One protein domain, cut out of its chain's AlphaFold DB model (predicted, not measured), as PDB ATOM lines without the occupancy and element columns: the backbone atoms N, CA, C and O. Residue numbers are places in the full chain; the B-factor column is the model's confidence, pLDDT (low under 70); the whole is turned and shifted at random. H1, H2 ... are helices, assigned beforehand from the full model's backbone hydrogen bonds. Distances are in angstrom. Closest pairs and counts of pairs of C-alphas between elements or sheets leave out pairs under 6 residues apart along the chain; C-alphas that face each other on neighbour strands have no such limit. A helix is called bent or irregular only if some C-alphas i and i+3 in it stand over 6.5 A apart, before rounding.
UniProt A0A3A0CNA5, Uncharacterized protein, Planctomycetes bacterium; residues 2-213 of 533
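Overview. This is residues 2 to 213 of the 533 residues of an uncharacterized protein of Planctomycetes bacterium (UniProt A0A3A0CNA5). Look for two lobes of helices that make an elongated whole: a larger body of six helices, with the long hairpin of H9 and H10 along one side of H3, H4, H5 and H6, and a smaller lobe of H1, H2, H7 and H8 at one end. In the body H3, H4 and H5 fold back and forth and H6 follows beyond H5; in the smaller lobe H1 touches H2 and H8, and H7 touches them too. The printed part has 212 residues with ten named helices, H1 to H10 in chain order, and no named strand; the class is all helix. It is only just loose, close to compact, with a radius of gyration of the C-alphas of 20.4 A, and spans 66 by 37 by 31 A.

Along the chain. Find the longest helix, H9, from C-alpha 165 at (-33.607, -11.003, -18.561) through residue 187, 34.6 A long. H10, residues 191 to 211, runs 30.3 A to C-alpha 211 at (-24.803, -3.433, -5.958). H3 is residues 43 to 60, 25.7 A; H4 66 to 79; H5 84 to 94; H6 107 to 118. H7 is residues 131 to 145, 21.2 A; H8 149 to 158; H2 26 to 37. H1, residues 2 to 20, begins at (-38.347, -34.665, -14.520); it has a kink of 46 degrees near residue 14 and is irregular, with C-alphas 16 and 19 9.3 A apart.

Arrangement. H3, H4, H5, H6, H9 and H10 form an up and down bundle, each helix running against the one before it. H9 and H10, a hairpin, touch closest at the C-alphas of Ala 182 and Ala 194, 4.1 A apart, at a shallow tilt of 20 degrees. H9 touches H3 with residues 166 to 173 alone, closest at Phe 53 and Gly 170, C-alphas 4.8 A apart. The hubs are H5 and H9, touching four helices each; their closest C-alphas, Ala 89 and Val 174, are 5.9 A apart. The hairpin H3 and H4 comes closest at the C-alphas of Ala 48 and Ala 76, 4.4 A. H5 and H6, a hairpin, have C-alphas of Ala 91 and Ile 114 5.3 A apart. In the smaller lobe, the closest C-alphas of H2 and H7 are Leu 33 and Trp 138, 6.1 A, and those of H1 and H8 are Ala 4 and Thr 151, 5.1 A. Every O i to N i+4 pair is within hydrogen-bond range in H2, H3, H5, H6, H7, H8 and H10; H1 has 13 of 15, H4 8 of 10, H9 16 of 19.

Size, cuts and confidence. The C-alphas farthest apart, those of Ala 20 and Gly 189, are 68.0 A apart. The printed part has no cut. The links H5 to H6 and H6 to H7 are long. Mean pLDDT of the printed part is 83.2; look for values under 70 at, among others, residues 2 to 6, 96 to 103 and 146 to 155.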
ATOM      1  N   ALA A   2     -36.967 -34.187 -14.286       52.09
ATOM      2  CA  ALA A   2     -38.347 -34.665 -14.520       52.09
ATOM      3  C   ALA A   2     -39.427 -34.042 -13.601       52.09
ATOM      4  O   ALA A   2     -40.523 -33.739 -14.055       52.09
ATOM      5  N   LEU A   3     -39.116 -33.799 -12.322       53.81
ATOM      6  CA  LEU A   3     -40.066 -33.226 -11.358       53.81
ATOM      7  C   LEU A   3     -40.284 -31.715 -11.524       53.81
ATOM      8  O   LEU A   3     -41.412 -31.257 -11.392       53.81
ATOM      9  N   ALA A   4     -39.236 -30.960 -11.866       62.31
ATOM     10  CA  ALA A   4     -39.374 -29.548 -12.213       62.31
ATOM     11  C   ALA A   4     -40.198 -29.382 -13.498       62.31
ATOM     12  O   ALA A   4     -41.096 -28.555 -13.539       62.31
ATOM     13  N   GLY A   5     -39.982 -30.244 -14.499       64.31
ATOM     14  CA  GLY A   5     -40.800 -30.265 -15.717       64.31
ATOM     15  C   GLY A   5     -42.277 -30.590 -15.459       64.31
ATOM     16  O   GLY A   5     -43.155 -29.988 -16.075       64.31
ATOM     17  N   LEU A   6     -42.572 -31.494 -14.518       64.88
ATOM     18  CA  LEU A   6     -43.944 -31.800 -14.099       64.88
ATOM     19  C   LEU A   6     -44.609 -30.623 -13.375       64.88
ATOM     20  O   LEU A   6     -45.752 -30.300 -13.687       64.88
ATOM     21  N   GLU A   7     -43.908 -29.958 -12.455       71.06
ATOM     22  CA  GLU A   7     -44.447 -28.773 -11.773       71.06
ATOM     23  C   GLU A   7     -44.599 -27.579 -12.724       71.06
ATOM     24  O   GLU A   7     -45.645 -26.939 -12.711       71.06
ATOM     25  N   ALA A   8     -43.646 -27.336 -13.629       73.25
ATOM     26  CA  ALA A   8     -43.796 -26.343 -14.697       73.25
ATOM     27  C   ALA A   8     -45.028 -26.636 -15.565       73.25
ATOM     28  O   ALA A   8     -45.808 -25.741 -15.881       73.25
ATOM     29  N   SER A   9     -45.243 -27.909 -15.913       73.69
ATOM     30  CA  SER A   9     -46.417 -28.339 -16.679       73.69
ATOM     31  C   SER A   9     -47.715 -28.143 -15.895       73.69
ATOM     32  O   SER A   9     -48.717 -27.740 -16.483       73.69
ATOM     33  N   ARG A  10     -47.706 -28.378 -14.575       81.62
ATOM     34  CA  ARG A  10     -48.849 -28.104 -13.692       81.62
ATOM     35  C   ARG A  10     -49.157 -26.609 -13.636       81.62
ATOM     36  O   ARG A  10     -50.319 -26.245 -13.773       81.62
ATOM     37  N   LEU A  11     -48.146 -25.760 -13.453       81.50
ATOM     38  CA  LEU A  11     -48.308 -24.303 -13.431       81.50
ATOM     39  C   LEU A  11     -48.894 -23.802 -14.761       81.50
ATOM     40  O   LEU A  11     -49.925 -23.133 -14.755       81.50
ATOM     41  N   ASN A  12     -48.338 -24.252 -15.892       82.00
ATOM     42  CA  ASN A  12     -48.851 -23.946 -17.233       82.00
ATOM     43  C   ASN A  12     -50.292 -24.438 -17.450       82.00
ATOM     44  O   ASN A  12     -51.095 -23.777 -18.109       82.00
ATOM     45  N   ALA A  13     -50.631 -25.627 -16.944       78.44
ATOM     46  CA  ALA A  13     -51.988 -26.157 -17.034       78.44
ATOM     47  C   ALA A  13     -52.964 -25.324 -16.194       78.44
ATOM     48  O   ALA A  13     -54.064 -25.032 -16.657       78.44
ATOM     49  N   ASN A  14     -52.552 -24.898 -15.000       81.81
ATOM     50  CA  ASN A  14     -53.362 -24.053 -14.131       81.81
ATOM     51  C   ASN A  14     -53.640 -22.680 -14.758       81.81
ATOM     52  O   ASN A  14     -54.777 -22.221 -14.682       81.81
ATOM     53  N   ASP A  15     -52.678 -22.073 -15.460       83.25
ATOM     54  CA  ASP A  15     -52.930 -20.826 -16.200       83.25
ATOM     55  C   ASP A  15     -54.005 -20.994 -17.275       83.25
ATOM     56  O   ASP A  15     -54.880 -20.142 -17.421       83.25
ATOM     57  N   LYS A  16     -53.986 -22.119 -18.001       83.62
ATOM     58  CA  LYS A  16     -55.000 -22.429 -19.023       83.62
ATOM     59  C   LYS A  16     -56.381 -22.694 -18.425       83.62
ATOM     60  O   LYS A  16     -57.385 -22.436 -19.080       83.62
ATOM     61  N   LEU A  17     -56.435 -23.234 -17.208       76.62
ATOM     62  CA  LEU A  17     -57.679 -23.551 -16.503       76.62
ATOM     63  C   LEU A  17     -58.303 -22.328 -15.810       76.62
ATOM     64  O   LEU A  17     -59.494 -22.355 -15.493       76.62
ATOM     65  N   GLY A  18     -57.530 -21.261 -15.583       77.88
ATOM     66  CA  GLY A  18     -58.018 -20.013 -15.002       77.88
ATOM     67  C   GLY A  18     -58.724 -20.233 -13.651       77.88
ATOM     68  O   GLY A  18     -58.186 -20.935 -12.795       77.88
ATOM     69  N   PRO A  19     -59.945 -19.696 -13.437       73.88
ATOM     70  CA  PRO A  19     -60.673 -19.831 -12.167       73.88
ATOM     71  C   PRO A  19     -60.997 -21.273 -11.748       73.88
ATOM     72  O   PRO A  19     -61.292 -21.520 -10.582       73.88
ATOM     73  N   ALA A  20     -60.969 -22.232 -12.682       68.69
ATOM     74  CA  ALA A  20     -61.242 -23.641 -12.399       68.69
ATOM     75  C   ALA A  20     -60.003 -24.413 -11.900       68.69
ATOM     76  O   ALA A  20     -60.111 -25.591 -11.542       68.69
ATOM     77  N   ALA A  21     -58.825 -23.782 -11.892       74.81
ATOM     78  CA  ALA A  21     -57.586 -24.405 -11.450       74.81
ATOM     79  C   ALA A  21     -57.602 -24.708  -9.942       74.81
ATOM     80  O   ALA A  21     -58.017 -23.896  -9.116       74.81
ATOM     81  N   ARG A  22     -57.078 -25.876  -9.556       68.75
ATOM     82  CA  ARG A  22     -56.876 -26.261  -8.148       68.75
ATOM     83  C   ARG A  22     -55.459 -25.901  -7.695       68.75
ATOM     84  O   ARG A  22     -54.659 -26.781  -7.388       68.75
ATOM     85  N   GLY A  23     -55.133 -24.610  -7.726       76.44
ATOM     86  CA  GLY A  23     -53.842 -24.066  -7.290       76.44
ATOM     87  C   GLY A  23     -53.304 -22.965  -8.210       76.44
ATOM     88  O   GLY A  23     -53.896 -22.705  -9.256       76.44
ATOM     89  N   PRO A  24     -52.170 -22.336  -7.849       81.56
ATOM     90  CA  PRO A  24     -51.596 -21.242  -8.627       81.56
ATOM     91  C   PRO A  24     -51.075 -21.736  -9.984       81.56
ATOM     92  O   PRO A  24     -50.599 -22.876 -10.088       81.56
ATOM     93  N   GLY A  25     -51.188 -20.881 -11.000       85.69
ATOM     94  CA  GLY A  25     -50.423 -20.929 -12.255       85.69
ATOM     95  C   GLY A  25     -49.365 -19.817 -12.290       85.69
ATOM     96  O   GLY A  25     -49.259 -19.055 -11.325       85.69
ATOM     97  N   TRP A  26     -48.581 -19.695 -13.366       85.69
ATOM     98  CA  TRP A  26     -47.554 -18.651 -13.482       85.69
ATOM     99  C   TRP A  26     -48.129 -17.245 -13.404       85.69
ATOM    100  O   TRP A  26     -47.556 -16.398 -12.727       85.69
ATOM    101  N   ASN A  27     -49.287 -16.999 -14.016       86.06
ATOM    102  CA  ASN A  27     -49.920 -15.682 -13.982       86.06
ATOM    103  C   ASN A  27     -50.272 -15.269 -12.548       86.06
ATOM    104  O   ASN A  27     -50.127 -14.106 -12.181       86.06
ATOM    105  N   THR A  28     -50.699 -16.228 -11.721       88.31
ATOM    106  CA  THR A  28     -50.970 -15.989 -10.299       88.31
ATOM    107  C   THR A  28     -49.689 -15.661  -9.540       88.31
ATOM    108  O   THR A  28     -49.678 -14.710  -8.764       88.31
ATOM    109  N   LEU A  29     -48.611 -16.415  -9.778       87.12
ATOM    110  CA  LEU A  29     -47.323 -16.181  -9.120       87.12
ATOM    111  C   LEU A  29     -46.719 -14.826  -9.527       87.12
ATOM    112  O   LEU A  29     -46.245 -14.088  -8.671       87.12
ATOM    113  N   TYR A  30     -46.804 -14.443 -10.803       86.31
ATOM    114  CA  TYR A  30     -46.354 -13.126 -11.264       86.31
ATOM    115  C   TYR A  30     -47.218 -11.978 -10.738       86.31
ATOM    116  O   TYR A  30     -46.700 -10.907 -10.429       86.31
ATOM    117  N   ALA A  31     -48.531 -12.179 -10.598       86.81
ATOM    118  CA  ALA A  31     -49.396 -11.186  -9.970       86.81
ATOM    119  C   ALA A  31     -49.038 -10.980  -8.488       86.81
ATOM    120  O   ALA A  31     -49.030  -9.842  -8.022       86.81
ATOM    121  N   GLN A  32     -48.697 -12.057  -7.770       88.44
ATOM    122  CA  GLN A  32     -48.173 -11.975  -6.403       88.44
ATOM    123  C   GLN A  32     -46.844 -11.221  -6.365       88.44
ATOM    124  O   GLN A  32     -46.710 -10.306  -5.559       88.44
ATOM    125  N   LEU A  33     -45.920 -11.519  -7.289       86.56
ATOM    126  CA  LEU A  33     -44.636 -10.817  -7.385       86.56
ATOM    127  C   LEU A  33     -44.845  -9.317  -7.525       86.56
ATOM    128  O   LEU A  33     -44.332  -8.560  -6.716       86.56
ATOM    129  N   ARG A  34     -45.677  -8.894  -8.480       86.19
ATOM    130  CA  ARG A  34     -45.981  -7.472  -8.681       86.19
ATOM    131  C   ARG A  34     -46.635  -6.834  -7.464       86.19
ATOM    132  O   ARG A  34     -46.336  -5.685  -7.158       86.19
ATOM    133  N   ALA A  35     -47.533  -7.538  -6.780       89.50
ATOM    134  CA  ALA A  35     -48.152  -7.017  -5.566       89.50
ATOM    135  C   ALA A  35     -47.103  -6.783  -4.468       89.50
ATOM    136  O   ALA A  35     -47.082  -5.706  -3.874       89.50
ATOM    137  N   GLU A  36     -46.198  -7.741  -4.256       87.25
ATOM    138  CA  GLU A  36     -45.128  -7.650  -3.258       87.25
ATOM    139  C   GLU A  36     -44.069  -6.599  -3.616       87.25
ATOM    140  O   GLU A  36     -43.656  -5.821  -2.756       87.25
ATOM    141  N   THR A  37     -43.653  -6.524  -4.882       87.12
ATOM    142  CA  THR A  37     -42.590  -5.609  -5.313       87.12
ATOM    143  C   THR A  37     -43.085  -4.190  -5.546       87.12
ATOM    144  O   THR A  37     -42.306  -3.260  -5.370       87.12
ATOM    145  N   SER A  38     -44.368  -3.973  -5.860       86.62
ATOM    146  CA  SER A  38     -44.905  -2.632  -6.158       86.62
ATOM    147  C   SER A  38     -44.735  -1.602  -5.035       86.62
ATOM    148  O   SER A  38     -44.698  -0.402  -5.309       86.62
ATOM    149  N   GLY A  39     -44.615  -2.060  -3.785       85.06
ATOM    150  CA  GLY A  39     -44.353  -1.213  -2.620       85.06
ATOM    151  C   GLY A  39     -42.871  -0.916  -2.365       85.06
ATOM    152  O   GLY A  39     -42.562  -0.107  -1.491       85.06
ATOM    153  N   LEU A  40     -41.947  -1.552  -3.092       87.06
ATOM    154  CA  LEU A  40     -40.513  -1.357  -2.901       87.06
ATOM    155  C   LEU A  40     -40.063  -0.013  -3.498       87.06
ATOM    156  O   LEU A  40     -40.402   0.288  -4.646       87.06
ATOM    157  N   PRO A  41     -39.220   0.769  -2.795       89.25
ATOM    158  CA  PRO A  41     -38.659   2.010  -3.338       89.25
ATOM    159  C   PRO A  41     -37.905   1.813  -4.662       89.25
ATOM    160  O   PRO A  41     -37.888   2.704  -5.506       89.25
ATOM    161  N   THR A  42     -37.313   0.633  -4.859       89.06
ATOM    162  CA  THR A  42     -36.524   0.262  -6.043       89.06
ATOM    163  C   THR A  42     -37.366  -0.213  -7.228       89.06
ATOM    164  O   THR A  42     -36.830  -0.385  -8.316       89.06
ATOM    165  N   TRP A  43     -38.678  -0.408  -7.062       89.69
ATOM    166  CA  TRP A  43     -39.526  -0.984  -8.107       89.69
ATOM    167  C   TRP A  43     -39.693  -0.081  -9.328       89.69
ATOM    168  O   TRP A  43     -39.541  -0.527 -10.463       89.69
ATOM    169  N   LYS A  44     -39.988   1.206  -9.110       91.25
ATOM    170  CA  LYS A  44     -40.115   2.169 -10.215       91.25
ATOM    171  C   LYS A  44     -38.788   2.352 -10.970       91.25
ATOM    172  O   LYS A  44     -38.828   2.249 -12.194       91.25
ATOM    173  N   PRO A  45     -37.636   2.549 -10.294       91.75
ATOM    174  CA  PRO A  45     -36.333   2.556 -10.957       91.75
ATOM    175  C   PRO A  45     -36.033   1.278 -11.748       91.75
ATOM    176  O   PRO A  45     -35.610   1.363 -12.897       91.75
ATOM    177  N   HIS A  46     -36.331   0.100 -11.187       90.06
ATOM    178  CA  HIS A  46     -36.165  -1.174 -11.887       90.06
ATOM    179  C   HIS A  46     -36.964  -1.226 -13.197       90.06
ATOM    180  O   HIS A  46     -36.413  -1.520 -14.255       90.06
ATOM    181  N   LEU A  47     -38.261  -0.901 -13.146       88.62
ATOM    182  CA  LEU A  47     -39.112  -0.900 -14.338       88.62
ATOM    183  C   LEU A  47     -38.646   0.114 -15.388       88.62
ATOM    184  O   LEU A  47     -38.724  -0.178 -16.580       88.62
ATOM    185  N   ALA A  48     -38.161   1.278 -14.954       90.25
ATOM    186  CA  ALA A  48     -37.622   2.299 -15.843       90.25
ATOM    187  C   ALA A  48     -36.365   1.808 -16.574       90.25
ATOM    188  O   ALA A  48     -36.303   1.887 -17.801       90.25
ATOM    189  N   LEU A  49     -35.395   1.245 -15.851       91.06
ATOM    190  CA  LEU A  49     -34.181   0.688 -16.449       91.06
ATOM    191  C   LEU A  49     -34.488  -0.491 -17.384       91.06
ATOM    192  O   LEU A  49     -33.944  -0.580 -18.484       91.06
ATOM    193  N   ARG A  50     -35.414  -1.366 -16.989       89.69
ATOM    194  CA  ARG A  50     -35.897  -2.453 -17.841       89.69
ATOM    195  C   ARG A  50     -36.483  -1.924 -19.148       89.69
ATOM    196  O   ARG A  50     -36.124  -2.411 -20.217       89.69
ATOM    197  N   GLU A  51     -37.391  -0.951 -19.076       89.62
ATOM    198  CA  GLU A  51     -38.010  -0.361 -20.269       89.62
ATOM    199  C   GLU A  51     -36.957   0.313 -21.156       89.62
ATOM    200  O   GLU A  51     -36.972   0.135 -22.371       89.62
ATOM    201  N   MET A  52     -35.983   1.000 -20.553       91.06
ATOM    202  CA  MET A  52     -34.838   1.573 -21.259       91.06
ATOM    203  C   MET A  52     -34.072   0.512 -22.063       91.06
ATOM    204  O   MET A  52     -33.789   0.723 -23.242       91.06
ATOM    205  N   PHE A  53     -33.766  -0.646 -21.470       91.69
ATOM    206  CA  PHE A  53     -33.059  -1.717 -22.174       91.69
ATOM    207  C   PHE A  53     -33.907  -2.419 -23.238       91.69
ATOM    208  O   PHE A  53     -33.374  -2.744 -24.296       91.69
ATOM    209  N   ILE A  54     -35.218  -2.571 -23.029       89.75
ATOM    210  CA  ILE A  54     -36.141  -3.061 -24.068       89.75
ATOM    211  C   ILE A  54     -36.149  -2.106 -25.267       89.75
ATOM    212  O   ILE A  54     -36.095  -2.535 -26.421       89.75
ATOM    213  N   VAL A  55     -36.225  -0.799 -25.002       90.31
ATOM    214  CA  VAL A  55     -36.191   0.239 -26.036       90.31
ATOM    215  C   VAL A  55     -34.864   0.191 -26.790       90.31
ATOM    216  O   VAL A  55     -34.873   0.189 -28.020       90.31
ATOM    217  N   LEU A  56     -33.747   0.103 -26.068       90.81
ATOM    218  CA  LEU A  56     -32.410  -0.008 -26.642       90.81
ATOM    219  C   LEU A  56     -32.277  -1.244 -27.543       90.81
ATOM    220  O   LEU A  56     -31.827  -1.126 -28.679       90.81
ATOM    221  N   GLU A  57     -32.710  -2.415 -27.074       90.25
ATOM    222  CA  GLU A  57     -32.678  -3.651 -27.858       90.25
ATOM    223  C   GLU A  57     -33.545  -3.539 -29.124       90.25
ATOM    224  O   GLU A  57     -33.140  -3.958 -30.211       90.25
ATOM    225  N   ALA A  58     -34.735  -2.941 -29.011       88.69
ATOM    226  CA  ALA A  58     -35.625  -2.734 -30.148       88.69
ATOM    227  C   ALA A  58     -35.026  -1.779 -31.194       88.69
ATOM    228  O   ALA A  58     -35.208  -2.012 -32.391       88.69
ATOM    229  N   VAL A  59     -34.314  -0.735 -30.763       88.31
ATOM    230  CA  VAL A  59     -33.580   0.175 -31.659       88.31
ATOM    231  C   VAL A  59     -32.421  -0.553 -32.335       88.31
ATOM    232  O   VAL A  59     -32.307  -0.497 -33.556       88.31
ATOM    233  N   GLU A  60     -31.616  -1.298 -31.575       87.56
ATOM    234  CA  GLU A  60     -30.468  -2.052 -32.100       87.56
ATOM    235  C   GLU A  60     -30.891  -3.075 -33.168       87.56
ATOM    236  O   GLU A  60     -30.203  -3.281 -34.164       87.56
ATOM    237  N   GLN A  61     -32.062  -3.689 -32.996       88.38
ATOM    238  CA  GLN A  61     -32.627  -4.648 -33.948       88.38
ATOM    239  C   GLN A  61     -33.399  -3.987 -35.105       88.38
ATOM    240  O   GLN A  61     -34.006  -4.691 -35.912       88.38
ATOM    241  N   GLY A  62     -33.442  -2.652 -35.176       86.38
ATOM    242  CA  GLY A  62     -34.191  -1.909 -36.194       86.38
ATOM    243  C   GLY A  62     -35.714  -2.059 -36.093       86.38
ATOM    244  O   GLY A  62     -36.432  -1.745 -37.041       86.38
ATOM    245  N   ARG A  63     -36.233  -2.548 -34.958       88.25
ATOM    246  CA  ARG A  63     -37.674  -2.736 -34.708       88.25
ATOM    247  C   ARG A  63     -38.379  -1.450 -34.283       88.25
ATOM    248  O   ARG A  63     -39.608  -1.395 -34.325       88.25
ATOM    249  N   ARG A  64     -37.634  -0.434 -33.841       87.00
ATOM    250  CA  ARG A  64     -38.180   0.852 -33.394       87.00
ATOM    251  C   ARG A  64     -37.324   2.005 -33.907       87.00
ATOM    252  O   ARG A  64     -36.101   1.920 -33.905       87.00
ATOM    253  N   ASP A  65     -37.988   3.078 -34.327       84.88
ATOM    254  CA  ASP A  65     -37.322   4.315 -34.730       84.88
ATOM    255  C   ASP A  65     -36.627   4.984 -33.522       84.88
ATOM    256  O   ASP A  65     -37.265   5.124 -32.469       84.88
ATOM    257  N   PRO A  66     -35.356   5.420 -33.645       83.56
ATOM    258  CA  PRO A  66     -34.616   6.047 -32.551       83.56
ATOM    259  C   PRO A  66     -35.259   7.321 -31.987       83.56
ATOM    260  O   PRO A  66     -35.136   7.581 -30.792       83.56
ATOM    261  N   ALA A  67     -35.942   8.133 -32.803       82.00
ATOM    262  CA  ALA A  67     -36.561   9.368 -32.321       82.00
ATOM    263  C   ALA A  67     -37.776   9.066 -31.437       82.00
ATOM    264  O   ALA A  67     -37.909   9.641 -30.360       82.00
ATOM    265  N   TYR A  68     -38.609   8.107 -31.843       84.56
ATOM    266  CA  TYR A  68     -39.715   7.631 -31.010       84.56
ATOM    267  C   TYR A  68     -39.219   6.901 -29.749       84.56
ATOM    268  O   TYR A  68     -39.728   7.109 -28.649       84.56
ATOM    269  N   ALA A  69     -38.179   6.075 -29.887       86.38
ATOM    270  CA  ALA A  69     -37.525   5.403 -28.767       86.38
ATOM    271  C   ALA A  69     -36.992   6.393 -27.719       86.38
ATOM    272  O   ALA A  69     -37.159   6.162 -26.523       86.38
ATOM    273  N   ALA A  70     -36.413   7.514 -28.155       85.75
ATOM    274  CA  ALA A  70     -35.881   8.545 -27.271       85.75
ATOM    275  C   ALA A  70     -36.945   9.192 -26.370       85.75
ATOM    276  O   ALA A  70     -36.627   9.593 -25.249       85.75
ATOM    277  N   GLU A  71     -38.201   9.293 -26.817       86.50
ATOM    278  CA  GLU A  71     -39.284   9.836 -25.990       86.50
ATOM    279  C   GLU A  71     -39.610   8.918 -24.810       86.50
ATOM    280  O   GLU A  71     -39.676   9.395 -23.676       86.50
ATOM    281  N   ILE A  72     -39.732   7.611 -25.066       85.56
ATOM    282  CA  ILE A  72     -39.975   6.581 -24.043       85.56
ATOM    283  C   ILE A  72     -38.773   6.494 -23.096       85.56
ATOM    284  O   ILE A  72     -38.909   6.508 -21.873       85.56
ATOM    285  N   ALA A  73     -37.570   6.473 -23.666       90.00
ATOM    286  CA  ALA A  73     -36.322   6.401 -22.925       90.00
ATOM    287  C   ALA A  73     -36.134   7.615 -21.989       90.00
ATOM    288  O   ALA A  73     -35.649   7.479 -20.868       90.00
ATOM    289  N   ARG A  74     -36.589   8.806 -22.391       92.25
ATOM    290  CA  ARG A  74     -36.530  10.012 -21.553       92.25
ATOM    291  C   ARG A  74     -37.400   9.907 -20.297       92.25
ATOM    292  O   ARG A  74     -37.003  10.405 -19.248       92.25
ATOM    293  N   GLU A  75     -38.567   9.268 -20.372       91.00
ATOM    294  CA  GLU A  75     -39.409   9.027 -19.190       91.00
ATOM    295  C   GLU A  75     -38.720   8.085 -18.192       91.00
ATOM    296  O   GLU A  75     -38.693   8.355 -16.987       91.00
ATOM    297  N   ALA A  76     -38.083   7.027 -18.703       90.44
ATOM    298  CA  ALA A  76     -37.276   6.124 -17.894       90.44
ATOM    299  C   ALA A  76     -36.088   6.848 -17.231       90.44
ATOM    300  O   ALA A  76     -35.886   6.710 -16.024       90.44
ATOM    301  N   LEU A  77     -35.366   7.700 -17.971       92.62
ATOM    302  CA  LEU A  77     -34.290   8.528 -17.415       92.62
ATOM    303  C   LEU A  77     -34.785   9.447 -16.288       92.62
ATOM    304  O   LEU A  77     -34.122   9.567 -15.264       92.62
ATOM    305  N   ASN A  78     -35.953  10.074 -16.442       93.12
ATOM    306  CA  ASN A  78     -36.519  10.949 -15.411       93.12
ATOM    307  C   ASN A  78     -36.921  10.193 -14.135       93.12
ATOM    308  O   ASN A  78     -36.970  10.789 -13.060       93.12
ATOM    309  N   THR A  79     -37.222   8.897 -14.251       92.75
ATOM    310  CA  THR A  79     -37.581   8.035 -13.117       92.75
ATOM    311  C   THR A  79     -36.347   7.561 -12.348       92.75
ATOM    312  O   THR A  79     -36.415   7.399 -11.131       92.75
ATOM    313  N   ASP A  80     -35.222   7.374 -13.040       92.06
ATOM    314  CA  ASP A  80     -33.963   6.899 -12.461       92.06
ATOM    315  C   ASP A  80     -32.748   7.752 -12.897       92.06
ATOM    316  O   ASP A  80     -31.792   7.253 -13.500       92.06
ATOM    317  N   PRO A  81     -32.755   9.070 -12.613       91.25
ATOM    318  CA  PRO A  81     -31.760   9.988 -13.155       91.25
ATOM    319  C   PRO A  81     -30.394   9.849 -12.481       91.25
ATOM    320  O   PRO A  81     -29.410  10.351 -13.011       91.25
ATOM    321  N   ALA A  82     -30.302   9.226 -11.306       91.19
ATOM    322  CA  ALA A  82     -29.058   9.101 -10.541       91.19
ATOM    323  C   ALA A  82     -28.221   7.864 -10.920       91.19
ATOM    324  O   ALA A  82     -27.097   7.717 -10.428       91.19
ATOM    325  N   ASN A  83     -28.763   6.989 -11.768       94.19
ATOM    326  CA  ASN A  83     -28.153   5.727 -12.156       94.19
ATOM    327  C   ASN A  83     -27.373   5.866 -13.468       94.19
ATOM    328  O   ASN A  83     -27.915   6.244 -14.511       94.19
ATOM    329  N   LEU A  84     -26.084   5.541 -13.419       94.44
ATOM    330  CA  LEU A  84     -25.179   5.625 -14.557       94.44
ATOM    331  C   LEU A  84     -25.571   4.645 -15.671       94.44
ATOM    332  O   LEU A  84     -25.479   5.009 -16.842       94.44
ATOM    333  N   ALA A  85     -26.068   3.452 -15.326       94.06
ATOM    334  CA  ALA A  85     -26.538   2.478 -16.310       94.06
ATOM    335  C   ALA A  85     -27.706   3.038 -17.137       94.06
ATOM    336  O   ALA A  85     -27.685   2.973 -18.366       94.06
ATOM    337  N   THR A  86     -28.672   3.682 -16.474       93.81
ATOM    338  CA  THR A  86     -29.816   4.344 -17.120       93.81
ATOM    339  C   THR A  86     -29.363   5.482 -18.037       93.81
ATOM    340  O   THR A  86     -29.829   5.585 -19.174       93.81
ATOM    341  N   ARG A  87     -28.415   6.317 -17.588       94.50
ATOM    342  CA  ARG A  87     -27.877   7.428 -18.395       94.50
ATOM    343  C   ARG A  87     -27.125   6.958 -19.630       94.50
ATOM    344  O   ARG A  87     -27.353   7.495 -20.710       94.50
ATOM    345  N   LEU A  88     -26.247   5.969 -19.484       94.88
ATOM    346  CA  LEU A  88     -25.486   5.427 -20.607       94.88
ATOM    347  C   LEU A  88     -26.402   4.714 -21.603       94.88
ATOM    348  O   LEU A  88     -26.247   4.899 -22.805       94.88
ATOM    349  N   ALA A  89     -27.404   3.974 -21.128       94.00
ATOM    350  CA  ALA A  89     -28.402   3.370 -22.001       94.00
ATOM    351  C   ALA A  89     -29.187   4.428 -22.795       94.00
ATOM    352  O   ALA A  89     -29.314   4.305 -24.012       94.00
ATOM    353  N   TYR A  90     -29.631   5.508 -22.141       94.12
ATOM    354  CA  TYR A  90     -30.285   6.635 -22.814       94.12
ATOM    355  C   TYR A  90     -29.381   7.296 -23.858       94.12
ATOM    356  O   TYR A  90     -29.803   7.559 -24.985       94.12
ATOM    357  N   ALA A  91     -28.124   7.540 -23.488       92.88
ATOM    358  CA  ALA A  91     -27.131   8.133 -24.365       92.88
ATOM    359  C   ALA A  91     -26.908   7.280 -25.621       92.88
ATOM    360  O   ALA A  91     -26.886   7.816 -26.724       92.88
ATOM    361  N   VAL A  92     -26.841   5.955 -25.472       92.75
ATOM    362  CA  VAL A  92     -26.702   5.024 -26.598       92.75
ATOM    363  C   VAL A  92     -27.962   4.974 -27.472       92.75
ATOM    364  O   VAL A  92     -27.839   4.873 -28.688       92.75
ATOM    365  N   VAL A  93     -29.168   5.101 -26.903       90.38
ATOM    366  CA  VAL A  93     -30.408   5.224 -27.700       90.38
ATOM    367  C   VAL A  93     -30.383   6.480 -28.582       90.38
ATOM    368  O   VAL A  93     -30.858   6.453 -29.719       90.38
ATOM    369  N   LEU A  94     -29.831   7.584 -28.071       86.31
ATOM    370  CA  LEU A  94     -29.683   8.839 -28.815       86.31
ATOM    371  C   LEU A  94     -28.497   8.847 -29.782       86.31
ATOM    372  O   LEU A  94     -28.486   9.635 -30.732       86.31
ATOM    373  N   ASP A  95     -27.515   7.983 -29.552       84.25
ATOM    374  CA  ASP A  95     -26.326   7.833 -30.372       84.25
ATOM    375  C   ASP A  95     -26.665   7.169 -31.717       84.25
ATOM    376  O   ASP A  95     -26.657   5.946 -31.873       84.25
ATOM    377  N   ARG A  96     -26.999   7.989 -32.715       66.94
ATOM    378  CA  ARG A  96     -27.414   7.518 -34.043       66.94
ATOM    379  C   ARG A  96     -26.204   7.079 -34.873       66.94
ATOM    380  O   ARG A  96     -25.371   7.926 -35.198       66.94
ATOM    381  N   PRO A  97     -26.128   5.815 -35.331       56.62
ATOM    382  CA  PRO A  97     -25.299   5.519 -36.491       56.62
ATOM    383  C   PRO A  97     -25.912   6.241 -37.704       56.62
ATOM    384  O   PRO A  97     -27.135   6.296 -37.844       56.62
ATOM    385  N   GLY A  98     -25.077   6.847 -38.549       55.12
ATOM    386  CA  GLY A  98     -25.543   7.599 -39.719       55.12
ATOM    387  C   GLY A  98     -26.469   6.769 -40.606       55.12
ATOM    388  O   GLY A  98     -26.273   5.565 -40.773       55.12
ATOM    389  N   THR A  99     -27.480   7.412 -41.183       57.09
ATOM    390  CA  THR A  99     -28.358   6.786 -42.176       57.09
ATOM    391  C   THR A  99     -27.928   7.200 -43.579       57.09
ATOM    392  O   THR A  99     -27.127   8.113 -43.769       57.09
ATOM    393  N   THR A 100     -28.495   6.565 -44.604       52.69
ATOM    394  CA  THR A 100     -28.293   6.976 -46.004       52.69
ATOM    395  C   THR A 100     -28.744   8.413 -46.290       52.69
ATOM    396  O   THR A 100     -28.316   8.991 -47.285       52.69
ATOM    397  N   THR A 101     -29.594   9.000 -45.441       54.66
ATOM    398  CA  THR A 101     -30.188  10.334 -45.626       54.66
ATOM    399  C   THR A 101     -29.633  11.407 -44.691       54.66
ATOM    400  O   THR A 101     -29.765  12.590 -45.002       54.66
ATOM    401  N   GLN A 102     -28.991  11.037 -43.581       63.53
ATOM    402  CA  GLN A 102     -28.265  11.963 -42.710       63.53
ATOM    403  C   GLN A 102     -26.898  11.367 -42.358       63.53
ATOM    404  O   GLN A 102     -26.857  10.312 -41.716       63.53
ATOM    405  N   PRO A 103     -25.784  12.025 -42.744       67.88
ATOM    406  CA  PRO A 103     -24.461  11.568 -42.344       67.88
ATOM    407  C   PRO A 103     -24.375  11.508 -40.817       67.88
ATOM    408  O   PRO A 103     -24.961  12.342 -40.120       67.88
ATOM    409  N   ALA A 104     -23.666  10.498 -40.308       74.06
ATOM    410  CA  ALA A 104     -23.430  10.367 -38.876       74.06
ATOM    411  C   ALA A 104     -22.787  11.663 -38.349       74.06
ATOM    412  O   ALA A 104     -21.896  12.200 -39.018       74.06
ATOM    413  N   PRO A 105     -23.204  12.176 -37.179       84.12
ATOM    414  CA  PRO A 105     -22.470  13.249 -36.525       84.12
ATOM    415  C   PRO A 105     -21.024  12.807 -36.272       84.12
ATOM    416  O   PRO A 105     -20.760  11.612 -36.118       84.12
ATOM    417  N   SER A 106     -20.091  13.760 -36.211       89.62
ATOM    418  CA  SER A 106     -18.693  13.433 -35.917       89.62
ATOM    419  C   SER A 106     -18.562  12.755 -34.539       89.62
ATOM    420  O   SER A 106     -19.396  13.021 -33.661       89.62
ATOM    421  N   PRO A 107     -17.530  11.918 -34.312       92.12
ATOM    422  CA  PRO A 107     -17.303  11.269 -33.019       92.12
ATOM    423  C   PRO A 107     -17.272  12.263 -31.851       92.12
ATOM    424  O   PRO A 107     -17.837  11.999 -30.795       92.12
ATOM    425  N   GLU A 108     -16.707  13.456 -32.051       93.12
ATOM    426  CA  GLU A 108     -16.659  14.520 -31.041       93.12
ATOM    427  C   GLU A 108     -18.050  15.067 -30.723       93.12
ATOM    428  O   GLU A 108     -18.388  15.280 -29.563       93.12
ATOM    429  N   THR A 109     -18.884  15.270 -31.744       92.12
ATOM    430  CA  THR A 109     -20.258  15.756 -31.550       92.12
ATOM    431  C   THR A 109     -21.087  14.729 -30.782       92.12
ATOM    432  O   THR A 109     -21.865  15.088 -29.897       92.12
ATOM    433  N   ARG A 110     -20.899  13.440 -31.097       92.25
ATOM    434  CA  ARG A 110     -21.524  12.323 -30.378       92.25
ATOM    435  C   ARG A 110     -21.041  12.284 -28.929       92.25
ATOM    436  O   ARG A 110     -21.869  12.250 -28.025       92.25
ATOM    437  N   PHE A 111     -19.730  12.378 -28.701       94.62
ATOM    438  CA  PHE A 111     -19.141  12.431 -27.362       94.62
ATOM    439  C   PHE A 111     -19.716  13.568 -26.519       94.62
ATOM    440  O   PHE A 111     -20.161  13.323 -25.404       94.62
ATOM    441  N   GLU A 112     -19.765  14.789 -27.048       94.31
ATOM    442  CA  GLU A 112     -20.286  15.948 -26.319       94.31
ATOM    443  C   GLU A 112     -21.765  15.795 -25.946       94.31
ATOM    444  O   GLU A 112     -22.170  16.132 -24.831       94.31
ATOM    445  N   ALA A 113     -22.572  15.214 -26.839       91.62
ATOM    446  CA  ALA A 113     -23.966  14.903 -26.545       91.62
ATOM    447  C   ALA A 113     -24.094  13.862 -25.418       91.62
ATOM    448  O   ALA A 113     -24.882  14.049 -24.487       91.62
ATOM    449  N   ILE A 114     -23.294  12.791 -25.465       93.69
ATOM    450  CA  ILE A 114     -23.271  11.756 -24.423       93.69
ATOM    451  C   ILE A 114     -22.771  12.331 -23.097       93.69
ATOM    452  O   ILE A 114     -23.384  12.090 -22.059       93.69
ATOM    453  N   ARG A 115     -21.714  13.145 -23.120       94.00
ATOM    454  CA  ARG A 115     -21.168  13.829 -21.946       94.00
ATOM    455  C   ARG A 115     -22.228  14.683 -21.260       94.00
ATOM    456  O   ARG A 115     -22.418  14.564 -20.054       94.00
ATOM    457  N   GLY A 116     -22.985  15.465 -22.033       91.88
ATOM    458  CA  GLY A 116     -24.090  16.274 -21.516       91.88
ATOM    459  C   GLY A 116     -25.176  15.458 -20.802       91.88
ATOM    460  O   GLY A 116     -25.774  15.946 -19.846       91.88
ATOM    461  N   ILE A 117     -25.400  14.208 -21.214       91.88
ATOM    462  CA  ILE A 117     -26.347  13.281 -20.574       91.88
ATOM    463  C   ILE A 117     -25.734  12.646 -19.323       91.88
ATOM    464  O   ILE A 117     -26.362  12.625 -18.264       91.88
ATOM    465  N   VAL A 118     -24.526  12.092 -19.450       90.50
ATOM    466  CA  VAL A 118     -23.864  11.317 -18.394       90.50
ATOM    467  C   VAL A 118     -23.480  12.215 -17.224       90.50
ATOM    468  O   VAL A 118     -23.792  11.885 -16.079       90.50
ATOM    469  N   GLU A 119     -22.864  13.362 -17.500       87.94
ATOM    470  CA  GLU A 119     -22.384  14.294 -16.478       87.94
ATOM    471  C   GLU A 119     -23.523  15.195 -15.983       87.94
ATOM    472  O   GLU A 119     -23.692  15.345 -14.773       87.94
ATOM    473  N   GLY A 120     -24.395  15.665 -16.884       78.75
ATOM    474  CA  GLY A 120     -25.618  16.402 -16.550       78.75
ATOM    475  C   GLY A 120     -25.418  17.585 -15.589       78.75
ATOM    476  O   GLY A 120     -24.310  18.054 -15.347       78.75
ATOM    477  N   SER A 121     -26.516  18.093 -15.018       68.31
ATOM    478  CA  SER A 121     -26.468  19.112 -13.950       68.31
ATOM    479  C   SER A 121     -26.209  18.520 -12.561       68.31
ATOM    480  O   SER A 121     -25.750  19.218 -11.660       68.31
ATOM    481  N   ALA A 122     -26.500  17.231 -12.392       76.19
ATOM    482  CA  ALA A 122     -26.143  16.432 -11.232       76.19
ATOM    483  C   ALA A 122     -25.498  15.137 -11.746       76.19
ATOM    484  O   ALA A 122     -26.138  14.460 -12.555       76.19
ATOM    485  N   PRO A 123     -24.277  14.775 -11.320       71.25
ATOM    486  CA  PRO A 123     -23.620  13.556 -11.784       71.25
ATOM    487  C   PRO A 123     -24.363  12.305 -11.301       71.25
ATOM    488  O   PRO A 123     -24.995  12.313 -10.242       71.25
ATOM    489  N   ALA A 124     -24.294  11.218 -12.076       81.25
ATOM    490  CA  ALA A 124     -24.760   9.917 -11.600       81.25
ATOM    491  C   ALA A 124     -23.935   9.478 -10.383       81.25
ATOM    492  O   ALA A 124     -22.707   9.547 -10.398       81.25
ATOM    493  N   VAL A 125     -24.620   9.023  -9.336       80.19
ATOM    494  CA  VAL A 125     -24.011   8.630  -8.050       80.19
ATOM    495  C   VAL A 125     -24.131   7.132  -7.774       80.19
ATOM    496  O   VAL A 125     -23.575   6.639  -6.799       80.19
ATOM    497  N   THR A 126     -24.858   6.400  -8.620       88.06
ATOM    498  CA  THR A 126     -25.097   4.958  -8.477       88.06
ATOM    499  C   THR A 126     -24.988   4.250  -9.823       88.06
ATOM    500  O   THR A 126     -25.128   4.882 -10.868       88.06
ATOM    501  N   SER A 127     -24.755   2.940  -9.800       92.31
ATOM    502  CA  SER A 127     -24.904   2.058 -10.959       92.31
ATOM    503  C   SER A 127     -25.486   0.735 -10.469       92.31
ATOM    504  O   SER A 127     -24.814   0.024  -9.734       92.31
ATOM    505  N   THR A 128     -26.753   0.447 -10.768       91.88
ATOM    506  CA  THR A 128     -27.485  -0.714 -10.219       91.88
ATOM    507  C   THR A 128     -28.559  -1.191 -11.195       91.88
ATOM    508  O   THR A 128     -29.059  -0.406 -12.002       91.88
ATOM    509  N   LEU A 129     -28.898  -2.480 -11.139       90.06
ATOM    510  CA  LEU A 129     -29.958  -3.114 -11.927       90.06
ATOM    511  C   LEU A 129     -31.240  -3.341 -11.111       90.06
ATOM    512  O   LEU A 129     -32.302  -3.611 -11.675       90.06
ATOM    513  N   TYR A 130     -31.152  -3.210  -9.786       88.31
ATOM    514  CA  TYR A 130     -32.246  -3.417  -8.843       88.31
ATOM    515  C   TYR A 130     -32.803  -4.854  -8.853       88.31
ATOM    516  O   TYR A 130     -33.970  -5.053  -8.508       88.31
ATOM    517  N   ASN A 131     -32.002  -5.860  -9.232       83.12
ATOM    518  CA  ASN A 131     -32.479  -7.243  -9.360       83.12
ATOM    519  C   ASN A 131     -32.642  -7.908  -7.987       83.12
ATOM    520  O   ASN A 131     -33.645  -8.574  -7.726       83.12
ATOM    521  N   VAL A 132     -31.706  -7.653  -7.063       80.19
ATOM    522  CA  VAL A 132     -31.638  -8.333  -5.754       80.19
ATOM    523  C   VAL A 132     -32.969  -8.341  -4.974       80.19
ATOM    524  O   VAL A 132     -33.359  -9.406  -4.485       80.19
ATOM    525  N   PRO A 133     -33.701  -7.216  -4.813       80.62
ATOM    526  CA  PRO A 133     -34.972  -7.226  -4.086       80.62
ATOM    527  C   PRO A 133     -36.063  -8.049  -4.786       80.62
ATOM    528  O   PRO A 133     -36.890  -8.665  -4.115       80.62
ATOM    529  N   ILE A 134     -36.055  -8.070  -6.121       81.25
ATOM    530  CA  ILE A 134     -37.058  -8.748  -6.947       81.25
ATOM    531  C   ILE A 134     -36.803 -10.247  -6.948       81.25
ATOM    532  O   ILE A 134     -37.731 -11.015  -6.712       81.25
ATOM    533  N   ASP A 135     -35.550 -10.668  -7.102       78.44
ATOM    534  CA  ASP A 135     -35.180 -12.084  -7.084       78.44
ATOM    535  C   ASP A 135     -35.471 -12.718  -5.715       78.44
ATOM    536  O   ASP A 135     -35.957 -13.851  -5.627       78.44
ATOM    537  N   ARG A 136     -35.248 -11.965  -4.626       78.38
ATOM    538  CA  ARG A 136     -35.613 -12.389  -3.264       78.38
ATOM    539  C   ARG A 136     -37.125 -12.567  -3.106       78.38
ATOM    540  O   ARG A 136     -37.552 -13.591  -2.567       78.38
ATOM    541  N   ALA A 137     -37.926 -11.612  -3.583       81.19
ATOM    542  CA  ALA A 137     -39.387 -11.718  -3.559       81.19
ATOM    543  C   ALA A 137     -39.876 -12.894  -4.421       81.19
ATOM    544  O   ALA A 137     -40.676 -13.719  -3.979       81.19
ATOM    545  N   TRP A 138     -39.314 -13.046  -5.622       82.25
ATOM    546  CA  TRP A 138     -39.643 -14.132  -6.538       82.25
ATOM    547  C   TRP A 138     -39.384 -15.502  -5.921       82.25
ATOM    548  O   TRP A 138     -40.253 -16.379  -5.941       82.25
ATOM    549  N   PHE A 139     -38.227 -15.682  -5.288       77.62
ATOM    550  CA  PHE A 139     -37.936 -16.928  -4.599       77.62
ATOM    551  C   PHE A 139     -38.900 -17.202  -3.436       77.62
ATOM    552  O   PHE A 139     -39.353 -18.341  -3.274       77.62
ATOM    553  N   ALA A 140     -39.245 -16.192  -2.637       78.88
ATOM    554  CA  ALA A 140     -40.202 -16.342  -1.539       78.88
ATOM    555  C   ALA A 140     -41.580 -16.814  -2.044       78.88
ATOM    556  O   ALA A 140     -42.178 -17.743  -1.488       78.88
ATOM    557  N   ILE A 141     -42.049 -16.257  -3.159       82.06
ATOM    558  CA  ILE A 141     -43.309 -16.646  -3.803       82.06
ATOM    559  C   ILE A 141     -43.237 -18.073  -4.351       82.06
ATOM    560  O   ILE A 141     -44.108 -18.899  -4.074       82.06
ATOM    561  N   VAL A 142     -42.190 -18.413  -5.104       78.69
ATOM    562  CA  VAL A 142     -42.061 -19.749  -5.702       78.69
ATOM    563  C   VAL A 142     -41.911 -20.824  -4.617       78.69
ATOM    564  O   VAL A 142     -42.517 -21.893  -4.712       78.69
ATOM    565  N   SER A 143     -41.157 -20.544  -3.553       75.06
ATOM    566  CA  SER A 143     -40.935 -21.483  -2.445       75.06
ATOM    567  C   SER A 143     -42.152 -21.678  -1.539       75.06
ATOM    568  O   SER A 143     -42.351 -22.786  -1.045       75.06
ATOM    569  N   SER A 144     -42.992 -20.657  -1.355       77.75
ATOM    570  CA  SER A 144     -44.241 -20.770  -0.585       77.75
ATOM    571  C   SER A 144     -45.341 -21.529  -1.337       77.75
ATOM    572  O   SER A 144     -46.165 -22.201  -0.717       77.75
ATOM    573  N   ASN A 145     -45.332 -21.485  -2.671       74.75
ATOM    574  CA  ASN A 145     -46.354 -22.111  -3.512       74.75
ATOM    575  C   ASN A 145     -46.004 -23.539  -3.980       74.75
ATOM    576  O   ASN A 145     -46.841 -24.218  -4.583       74.75
ATOM    577  N   LEU A 146     -44.788 -24.025  -3.710       69.12
ATOM    578  CA  LEU A 146     -44.321 -25.346  -4.131       69.12
ATOM    579  C   LEU A 146     -43.894 -26.198  -2.935       69.12
ATOM    580  O   LEU A 146     -43.028 -25.832  -2.150       69.12
ATOM    581  N   ARG A 147     -44.458 -27.409  -2.842       61.28
ATOM    582  CA  ARG A 147     -44.204 -28.342  -1.726       61.28
ATOM    583  C   ARG A 147     -42.744 -28.787  -1.624       61.28
ATOM    584  O   ARG A 147     -42.259 -29.100  -0.541       61.28
ATOM    585  N   ARG A 148     -42.058 -28.866  -2.765       56.34
ATOM    586  CA  ARG A 148     -40.680 -29.345  -2.880       56.34
ATOM    587  C   ARG A 148     -39.741 -28.185  -3.127       56.34
ATOM    588  O   ARG A 148     -39.822 -27.532  -4.163       56.34
ATOM    589  N   SER A 149     -38.808 -27.979  -2.210       55.78
ATOM    590  CA  SER A 149     -37.874 -26.865  -2.312       55.78
ATOM    591  C   SER A 149     -36.842 -27.006  -3.417       55.78
ATOM    592  O   SER A 149     -36.378 -25.998  -3.918       55.78
ATOM    593  N   ASP A 150     -36.469 -28.227  -3.798       56.00
ATOM    594  CA  ASP A 150     -35.578 -28.467  -4.937       56.00
ATOM    595  C   ASP A 150     -36.275 -28.148  -6.265       56.00
ATOM    596  O   ASP A 150     -35.669 -27.577  -7.170       56.00
ATOM    597  N   THR A 151     -37.573 -28.448  -6.362       61.97
ATOM    598  CA  THR A 151     -38.399 -28.026  -7.493       61.97
ATOM    599  C   THR A 151     -38.639 -26.520  -7.486       61.97
ATOM    600  O   THR A 151     -38.528 -25.907  -8.539       61.97
ATOM    601  N   ALA A 152     -38.915 -25.919  -6.326       65.81
ATOM    602  CA  ALA A 152     -39.044 -24.470  -6.190       65.81
ATOM    603  C   ALA A 152     -37.767 -23.749  -6.600       65.81
ATOM    604  O   ALA A 152     -37.815 -22.825  -7.396       65.81
ATOM    605  N   LEU A 153     -36.626 -24.242  -6.128       61.62
ATOM    606  CA  LEU A 153     -35.309 -23.769  -6.510       61.62
ATOM    607  C   LEU A 153     -35.108 -23.869  -8.022       61.62
ATOM    608  O   LEU A 153     -34.742 -22.884  -8.641       61.62
ATOM    609  N   ALA A 154     -35.356 -25.037  -8.621       64.88
ATOM    610  CA  ALA A 154     -35.211 -25.217 -10.062       64.88
ATOM    611  C   ALA A 154     -36.143 -24.281 -10.848       64.88
ATOM    612  O   ALA A 154     -35.711 -23.642 -11.799       64.88
ATOM    613  N   LEU A 155     -37.407 -24.173 -10.446       69.25
ATOM    614  CA  LEU A 155     -38.398 -23.345 -11.126       69.25
ATOM    615  C   LEU A 155     -38.163 -21.850 -10.942       69.25
ATOM    616  O   LEU A 155     -38.392 -21.112 -11.890       69.25
ATOM    617  N   ALA A 156     -37.658 -21.414  -9.789       70.88
ATOM    618  CA  ALA A 156     -37.258 -20.029  -9.577       70.88
ATOM    619  C   ALA A 156     -36.161 -19.608 -10.570       70.88
ATOM    620  O   ALA A 156     -36.216 -18.480 -11.045       70.88
ATOM    621  N   LYS A 157     -35.249 -20.524 -10.953       65.31
ATOM    622  CA  LYS A 157     -34.216 -20.264 -11.983       65.31
ATOM    623  C   LYS A 157     -34.733 -20.337 -13.418       65.31
ATOM    624  O   LYS A 157     -34.224 -19.648 -14.290       65.31
ATOM    625  N   PHE A 158     -35.659 -21.262 -13.692       58.31
ATOM    626  CA  PHE A 158     -36.138 -21.546 -15.054       58.31
ATOM    627  C   PHE A 158     -37.311 -20.672 -15.489       58.31
ATOM    628  O   PHE A 158     -37.595 -20.591 -16.682       58.31
ATOM    629  N   ALA A 159     -38.026 -20.069 -14.546       54.53
ATOM    630  CA  ALA A 159     -39.065 -19.126 -14.881       54.53
ATOM    631  C   ALA A 159     -38.416 -17.850 -15.409       54.53
ATOM    632  O   ALA A 159     -37.789 -17.108 -14.656       54.53
ATOM    633  N   GLU A 160     -38.586 -17.606 -16.705       52.88
ATOM    634  CA  GLU A 160     -38.386 -16.293 -17.302       52.88
ATOM    635  C   GLU A 160     -39.330 -15.301 -16.614       52.88
ATOM    636  O   GLU A 160     -40.436 -15.050 -17.093       52.88
ATOM    637  N   HIS A 161     -38.930 -14.724 -15.482       57.16
ATOM    638  CA  HIS A 161     -39.556 -13.480 -15.088       57.16
ATOM    639  C   HIS A 161     -38.926 -12.413 -15.976       57.16
ATOM    640  O   HIS A 161     -37.753 -12.067 -15.859       57.16
ATOM    641  N   TYR A 162     -39.721 -11.939 -16.935       52.25
ATOM    642  CA  TYR A 162     -39.374 -10.975 -17.991       52.25
ATOM    643  C   TYR A 162     -38.805  -9.634 -17.486       52.25
ATOM    644  O   TYR A 162     -38.645  -8.688 -18.262       52.25
ATOM    645  N   GLU A 163     -38.611  -9.511 -16.179       58.75
ATOM    646  CA  GLU A 163     -38.219  -8.304 -15.479       58.75
ATOM    647  C   GLU A 163     -36.686  -8.166 -15.427       58.75
ATOM    648  O   GLU A 163     -36.196  -7.066 -15.637       58.75
ATOM    649  N   THR A 164     -35.920  -9.264 -15.325       62.06
ATOM    650  CA  THR A 164     -34.441  -9.228 -15.210       62.06
ATOM    651  C   THR A 164     -33.686  -9.652 -16.473       62.06
ATOM    652  O   THR A 164     -32.585  -9.167 -16.723       62.06
ATOM    653  N   THR A 165     -34.265 -10.502 -17.330       66.06
ATOM    654  CA  THR A 165     -33.607 -11.003 -18.561       66.06
ATOM    655  C   THR A 165     -33.203  -9.894 -19.533       66.06
ATOM    656  O   THR A 165     -32.179  -9.990 -20.208       66.06
ATOM    657  N   GLN A 166     -33.972  -8.810 -19.560       69.50
ATOM    658  CA  GLN A 166     -33.729  -7.646 -20.413       69.50
ATOM    659  C   GLN A 166     -32.445  -6.895 -20.028       69.50
ATOM    660  O   GLN A 166     -31.790  -6.301 -20.883       69.50
ATOM    661  N   HIS A 167     -32.029  -6.977 -18.761       72.62
ATOM    662  CA  HIS A 167     -30.796  -6.348 -18.288       72.62
ATOM    663  C   HIS A 167     -29.551  -7.011 -18.896       72.62
ATOM    664  O   HIS A 167     -28.624  -6.323 -19.325       72.62
ATOM    665  N   TYR A 168     -29.575  -8.338 -19.037       72.62
ATOM    666  CA  TYR A 168     -28.495  -9.110 -19.658       72.62
ATOM    667  C   TYR A 168     -28.334  -8.830 -21.157       72.62
ATOM    668  O   TYR A 168     -27.232  -8.961 -21.686       72.62
ATOM    669  N   ALA A 169     -29.407  -8.429 -21.844       77.75
ATOM    670  CA  ALA A 169     -29.359  -8.050 -23.255       77.75
ATOM    671  C   ALA A 169     -28.885  -6.599 -23.457       77.75
ATOM    672  O   ALA A 169     -28.126  -6.323 -24.386       77.75
ATOM    673  N   GLY A 170     -29.293  -5.677 -22.577       86.00
ATOM    674  CA  GLY A 170     -28.968  -4.254 -22.686       86.00
ATOM    675  C   GLY A 170     -27.498  -3.917 -22.416       86.00
ATOM    676  O   GLY A 170     -26.888  -3.163 -23.178       86.00
ATOM    677  N   LEU A 171     -26.895  -4.498 -21.372       91.50
ATOM    678  CA  LEU A 171     -25.517  -4.179 -20.960       91.50
ATOM    679  C   LEU A 171     -24.453  -4.426 -22.053       91.50
ATOM    680  O   LEU A 171     -23.612  -3.544 -22.266       91.50
ATOM    681  N   PRO A 172     -24.476  -5.552 -22.799       93.06
ATOM    682  CA  PRO A 172     -23.573  -5.752 -23.931       93.06
ATOM    683  C   PRO A 172     -23.743  -4.715 -25.041       93.06
ATOM    684  O   PRO A 172     -22.753  -4.322 -25.658       93.06
ATOM    685  N   ILE A 173     -24.973  -4.257 -25.306       92.38
ATOM    686  CA  ILE A 173     -25.239  -3.237 -26.331       92.38
ATOM    687  C   ILE A 173     -24.604  -1.912 -25.910       92.38
ATOM    688  O   ILE A 173     -23.844  -1.335 -26.686       92.38
ATOM    689  N   VAL A 174     -24.844  -1.471 -24.669       94.31
ATOM    690  CA  VAL A 174     -24.247  -0.238 -24.127       94.31
ATOM    691  C   VAL A 174     -22.723  -0.298 -24.194       94.31
ATOM    692  O   VAL A 174     -22.092   0.606 -24.741       94.31
ATOM    693  N   THR A 175     -22.133  -1.391 -23.703       95.06
ATOM    694  CA  THR A 175     -20.675  -1.580 -23.681       95.06
ATOM    695  C   THR A 175     -20.084  -1.545 -25.086       95.06
ATOM    696  O   THR A 175     -19.108  -0.834 -25.323       95.06
ATOM    697  N   ARG A 176     -20.699  -2.256 -26.041       94.12
ATOM    698  CA  ARG A 176     -20.250  -2.290 -27.438       94.12
ATOM    699  C   ARG A 176     -20.303  -0.907 -28.087       94.12
ATOM    700  O   ARG A 176     -19.323  -0.494 -28.694       94.12
ATOM    701  N   ARG A 177     -21.428  -0.195 -27.967       92.81
ATOM    702  CA  ARG A 177     -21.638   1.112 -28.618       92.81
ATOM    703  C   ARG A 177     -20.711   2.189 -28.052       92.81
ATOM    704  O   ARG A 177     -20.096   2.925 -28.815       92.81
ATOM    705  N   MET A 178     -20.550   2.227 -26.732       95.12
ATOM    706  CA  MET A 178     -19.630   3.155 -26.070       95.12
ATOM    707  C   MET A 178     -18.158   2.826 -26.344       95.12
ATOM    708  O   MET A 178     -17.355   3.743 -26.501       95.12
ATOM    709  N   SER A 179     -17.797   1.540 -26.437       94.62
ATOM    710  CA  SER A 179     -16.436   1.135 -26.820       94.62
ATOM    711  C   SER A 179     -16.131   1.519 -28.266       94.62
ATOM    712  O   SER A 179     -15.076   2.085 -28.517       94.62
ATOM    713  N   ALA A 180     -17.081   1.314 -29.186       93.12
ATOM    714  CA  ALA A 180     -16.938   1.740 -30.577       93.12
ATOM    715  C   ALA A 180     -16.728   3.257 -30.689       93.12
ATOM    716  O   ALA A 180     -15.818   3.696 -31.382       93.12
ATOM    717  N   LEU A 181     -17.495   4.065 -29.944       93.88
ATOM    718  CA  LEU A 181     -17.263   5.510 -29.898       93.88
ATOM    719  C   LEU A 181     -15.877   5.857 -29.328       93.88
ATOM    720  O   LEU A 181     -15.221   6.765 -29.827       93.88
ATOM    721  N   ALA A 182     -15.417   5.151 -28.292       94.88
ATOM    722  CA  ALA A 182     -14.078   5.355 -27.746       94.88
ATOM    723  C   ALA A 182     -12.978   5.029 -28.772       94.88
ATOM    724  O   ALA A 182     -11.983   5.745 -28.841       94.88
ATOM    725  N   ASP A 183     -13.158   3.974 -29.567       94.50
ATOM    726  CA  ASP A 183     -12.232   3.605 -30.639       94.50
ATOM    727  C   ASP A 183     -12.225   4.673 -31.749       94.50
ATOM    728  O   ASP A 183     -11.157   5.168 -32.103       94.50
ATOM    729  N   GLU A 184     -13.398   5.133 -32.203       94.25
ATOM    730  CA  GLU A 184     -13.524   6.219 -33.193       94.25
ATOM    731  C   GLU A 184     -12.858   7.529 -32.724       94.25
ATOM    732  O   GLU A 184     -12.189   8.220 -33.500       94.25
ATOM    733  N   LEU A 185     -13.014   7.884 -31.443       95.38
ATOM    734  CA  LEU A 185     -12.364   9.052 -30.839       95.38
ATOM    735  C   LEU A 185     -10.840   8.883 -30.797       95.38
ATOM    736  O   LEU A 185     -10.109   9.807 -31.154       95.38
ATOM    737  N   ALA A 186     -10.350   7.704 -30.407       94.69
ATOM    738  CA  ALA A 186      -8.919   7.418 -30.365       94.69
ATOM    739  C   ALA A 186      -8.283   7.489 -31.764       94.69
ATOM    740  O   ALA A 186      -7.233   8.112 -31.927       94.69
ATOM    741  N   GLU A 187      -8.943   6.919 -32.775       94.38
ATOM    742  CA  GLU A 187      -8.530   6.994 -34.183       94.38
ATOM    743  C   GLU A 187      -8.512   8.437 -34.709       94.38
ATOM    744  O   GLU A 187      -7.651   8.797 -35.513       94.38
ATOM    745  N   SER A 188      -9.405   9.287 -34.194       94.19
ATOM    746  CA  SER A 188      -9.479  10.718 -34.517       94.19
ATOM    747  C   SER A 188      -8.480  11.584 -33.726       94.19
ATOM    748  O   SER A 188      -8.498  12.810 -33.829       94.19
ATOM    749  N   GLY A 189      -7.597  10.979 -32.920       95.19
ATOM    750  CA  GLY A 189      -6.608  11.684 -32.094       95.19
ATOM    751  C   GLY A 189      -7.160  12.275 -30.789       95.19
ATOM    752  O   GLY A 189      -6.448  13.001 -30.096       95.19
ATOM    753  N   ARG A 190      -8.407  11.955 -30.425       95.50
ATOM    754  CA  ARG A 190      -9.120  12.406 -29.213       95.50
ATOM    755  C   ARG A 190      -8.980  11.378 -28.088       95.50
ATOM    756  O   ARG A 190      -9.938  10.756 -27.631       95.50
ATOM    757  N   GLY A 191      -7.727  11.138 -27.694       93.38
ATOM    758  CA  GLY A 191      -7.368  10.085 -26.740       93.38
ATOM    759  C   GLY A 191      -7.931  10.291 -25.329       93.38
ATOM    760  O   GLY A 191      -8.258   9.311 -24.660       93.38
ATOM    761  N   GLU A 192      -8.083  11.540 -24.881       94.12
ATOM    762  CA  GLU A 192      -8.653  11.854 -23.562       94.12
ATOM    763  C   GLU A 192     -10.154  11.540 -23.514       94.12
ATOM    764  O   GLU A 192     -10.632  10.903 -22.576       94.12
ATOM    765  N   GLU A 193     -10.894  11.898 -24.561       95.62
ATOM    766  CA  GLU A 193     -12.321  11.609 -24.690       95.62
ATOM    767  C   GLU A 193     -12.581  10.106 -24.828       95.62
ATOM    768  O   GLU A 193     -13.489   9.561 -24.196       95.62
ATOM    769  N   ALA A 194     -11.730   9.403 -25.583       94.94
ATOM    770  CA  ALA A 194     -11.750   7.945 -25.650       94.94
ATOM    771  C   ALA A 194     -11.546   7.306 -24.264       94.94
ATOM    772  O   ALA A 194     -12.260   6.369 -23.889       94.94
ATOM    773  N   ALA A 195     -10.595   7.821 -23.476       93.00
ATOM    774  CA  ALA A 195     -10.355   7.358 -22.113       93.00
ATOM    775  C   ALA A 195     -11.554   7.642 -21.191       93.00
ATOM    776  O   ALA A 195     -11.918   6.773 -20.395       93.00
ATOM    777  N   GLN A 196     -12.215   8.793 -21.341       93.75
ATOM    778  CA  GLN A 196     -13.412   9.150 -20.576       93.75
ATOM    779  C   GLN A 196     -14.592   8.209 -20.874       93.75
ATOM    780  O   GLN A 196     -15.234   7.720 -19.942       93.75
ATOM    781  N   CYS A 197     -14.837   7.863 -22.144       94.25
ATOM    782  CA  CYS A 197     -15.850   6.868 -22.520       94.25
ATOM    783  C   CYS A 197     -15.608   5.516 -21.833       94.25
ATOM    784  O   CYS A 197     -16.530   4.923 -21.263       94.25
ATOM    785  N   ARG A 198     -14.354   5.041 -21.835       94.25
ATOM    786  CA  ARG A 198     -13.975   3.803 -21.135       94.25
ATOM    787  C   ARG A 198     -14.133   3.939 -19.624       94.25
ATOM    788  O   ARG A 198     -14.596   2.999 -18.987       94.25
ATOM    789  N   ALA A 199     -13.803   5.094 -19.048       93.19
ATOM    790  CA  ALA A 199     -13.974   5.342 -17.621       93.19
ATOM    791  C   ALA A 199     -15.449   5.278 -17.193       93.19
ATOM    792  O   ALA A 199     -15.748   4.675 -16.163       93.19
ATOM    793  N   TRP A 200     -16.383   5.817 -17.986       94.56
ATOM    794  CA  TRP A 200     -17.818   5.674 -17.709       94.56
ATOM    795  C   TRP A 200     -18.275   4.215 -17.749       94.56
ATOM    796  O   TRP A 200     -18.997   3.788 -16.851       94.56
ATOM    797  N   LEU A 201     -17.823   3.433 -18.737       95.50
ATOM    798  CA  LEU A 201     -18.123   1.999 -18.808       95.50
ATOM    799  C   LEU A 201     -17.577   1.236 -17.600       95.50
ATOM    800  O   LEU A 201     -18.306   0.461 -16.985       95.50
ATOM    801  N   VAL A 202     -16.321   1.484 -17.225       95.38
ATOM    802  CA  VAL A 202     -15.697   0.839 -16.063       95.38
ATOM    803  C   VAL A 202     -16.453   1.184 -14.781       95.38
ATOM    804  O   VAL A 202     -16.809   0.279 -14.031       95.38
ATOM    805  N   ARG A 203     -16.776   2.464 -14.551       94.00
ATOM    806  CA  ARG A 203     -17.558   2.899 -13.380       94.00
ATOM    807  C   ARG A 203     -18.951   2.277 -13.349       94.00
ATOM    808  O   ARG A 203     -19.406   1.864 -12.286       94.00
ATOM    809  N   MET A 204     -19.614   2.177 -14.502       95.25
ATOM    810  CA  MET A 204     -20.925   1.540 -14.606       95.25
ATOM    811  C   MET A 204     -20.849   0.065 -14.200       95.25
ATOM    812  O   MET A 204     -21.621  -0.370 -13.347       95.25
ATOM    813  N   LEU A 205     -19.923  -0.693 -14.792       95.44
ATOM    814  CA  LEU A 205     -19.806  -2.136 -14.579       95.44
ATOM    815  C   LEU A 205     -19.324  -2.472 -13.162       95.44
ATOM    816  O   LEU A 205     -19.893  -3.357 -12.532       95.44
ATOM    817  N   VAL A 206     -18.342  -1.737 -12.626       93.94
ATOM    818  CA  VAL A 206     -17.898  -1.902 -11.229       93.94
ATOM    819  C   VAL A 206     -19.032  -1.570 -10.260       93.94
ATOM    820  O   VAL A 206     -19.298  -2.351  -9.354       93.94
ATOM    821  N   GLY A 207     -19.760  -0.470 -10.473       93.06
ATOM    822  CA  GLY A 207     -20.892  -0.130  -9.609       93.06
ATOM    823  C   GLY A 207     -22.019  -1.171  -9.661       93.06
ATOM    824  O   GLY A 207     -22.602  -1.488  -8.625       93.06
ATOM    825  N   ILE A 208     -22.278  -1.776 -10.829       93.75
ATOM    826  CA  ILE A 208     -23.208  -2.911 -10.934       93.75
ATOM    827  C   ILE A 208     -22.687  -4.103 -10.124       93.75
ATOM    828  O   ILE A 208     -23.450  -4.662  -9.351       93.75
ATOM    829  N   MET A 209     -21.405  -4.467 -10.230       91.44
ATOM    830  CA  MET A 209     -20.820  -5.562  -9.433       91.44
ATOM    831  C   MET A 209     -20.828  -5.296  -7.916       91.44
ATOM    832  O   MET A 209     -20.784  -6.241  -7.127       91.44
ATOM    833  N   ASP A 210     -20.896  -4.031  -7.494       88.88
ATOM    834  CA  ASP A 210     -20.971  -3.645  -6.080       88.88
ATOM    835  C   ASP A 210     -22.389  -3.765  -5.509       88.88
ATOM    836  O   ASP A 210     -22.579  -4.083  -4.327       88.88
ATOM    837  N   THR A 211     -23.389  -3.498  -6.348       87.62
ATOM    838  CA  THR A 211     -24.803  -3.433  -5.958       87.62
ATOM    839  C   THR A 211     -25.553  -4.732  -6.241       87.62
ATOM    840  O   THR A 211     -26.372  -5.162  -5.425       87.62
ATOM    841  N   GLU A 212     -25.240  -5.391  -7.352       85.62
ATOM    842  CA  GLU A 212     -25.803  -6.668  -7.762       85.62
ATOM    843  C   GLU A 212     -24.883  -7.794  -7.306       85.62
ATOM    844  O   GLU A 212     -23.693  -7.828  -7.610       85.62
ATOM    845  N   ARG A 213     -25.438  -8.733  -6.541       75.25
ATOM    846  CA  ARG A 213     -24.662  -9.828  -5.944       75.25
ATOM    847  C   ARG A 213     -25.035 -11.198  -6.491       75.25
ATOM    848  O   ARG A 213     -24.665 -12.214  -5.910       75.25
TER     849      ARG A 213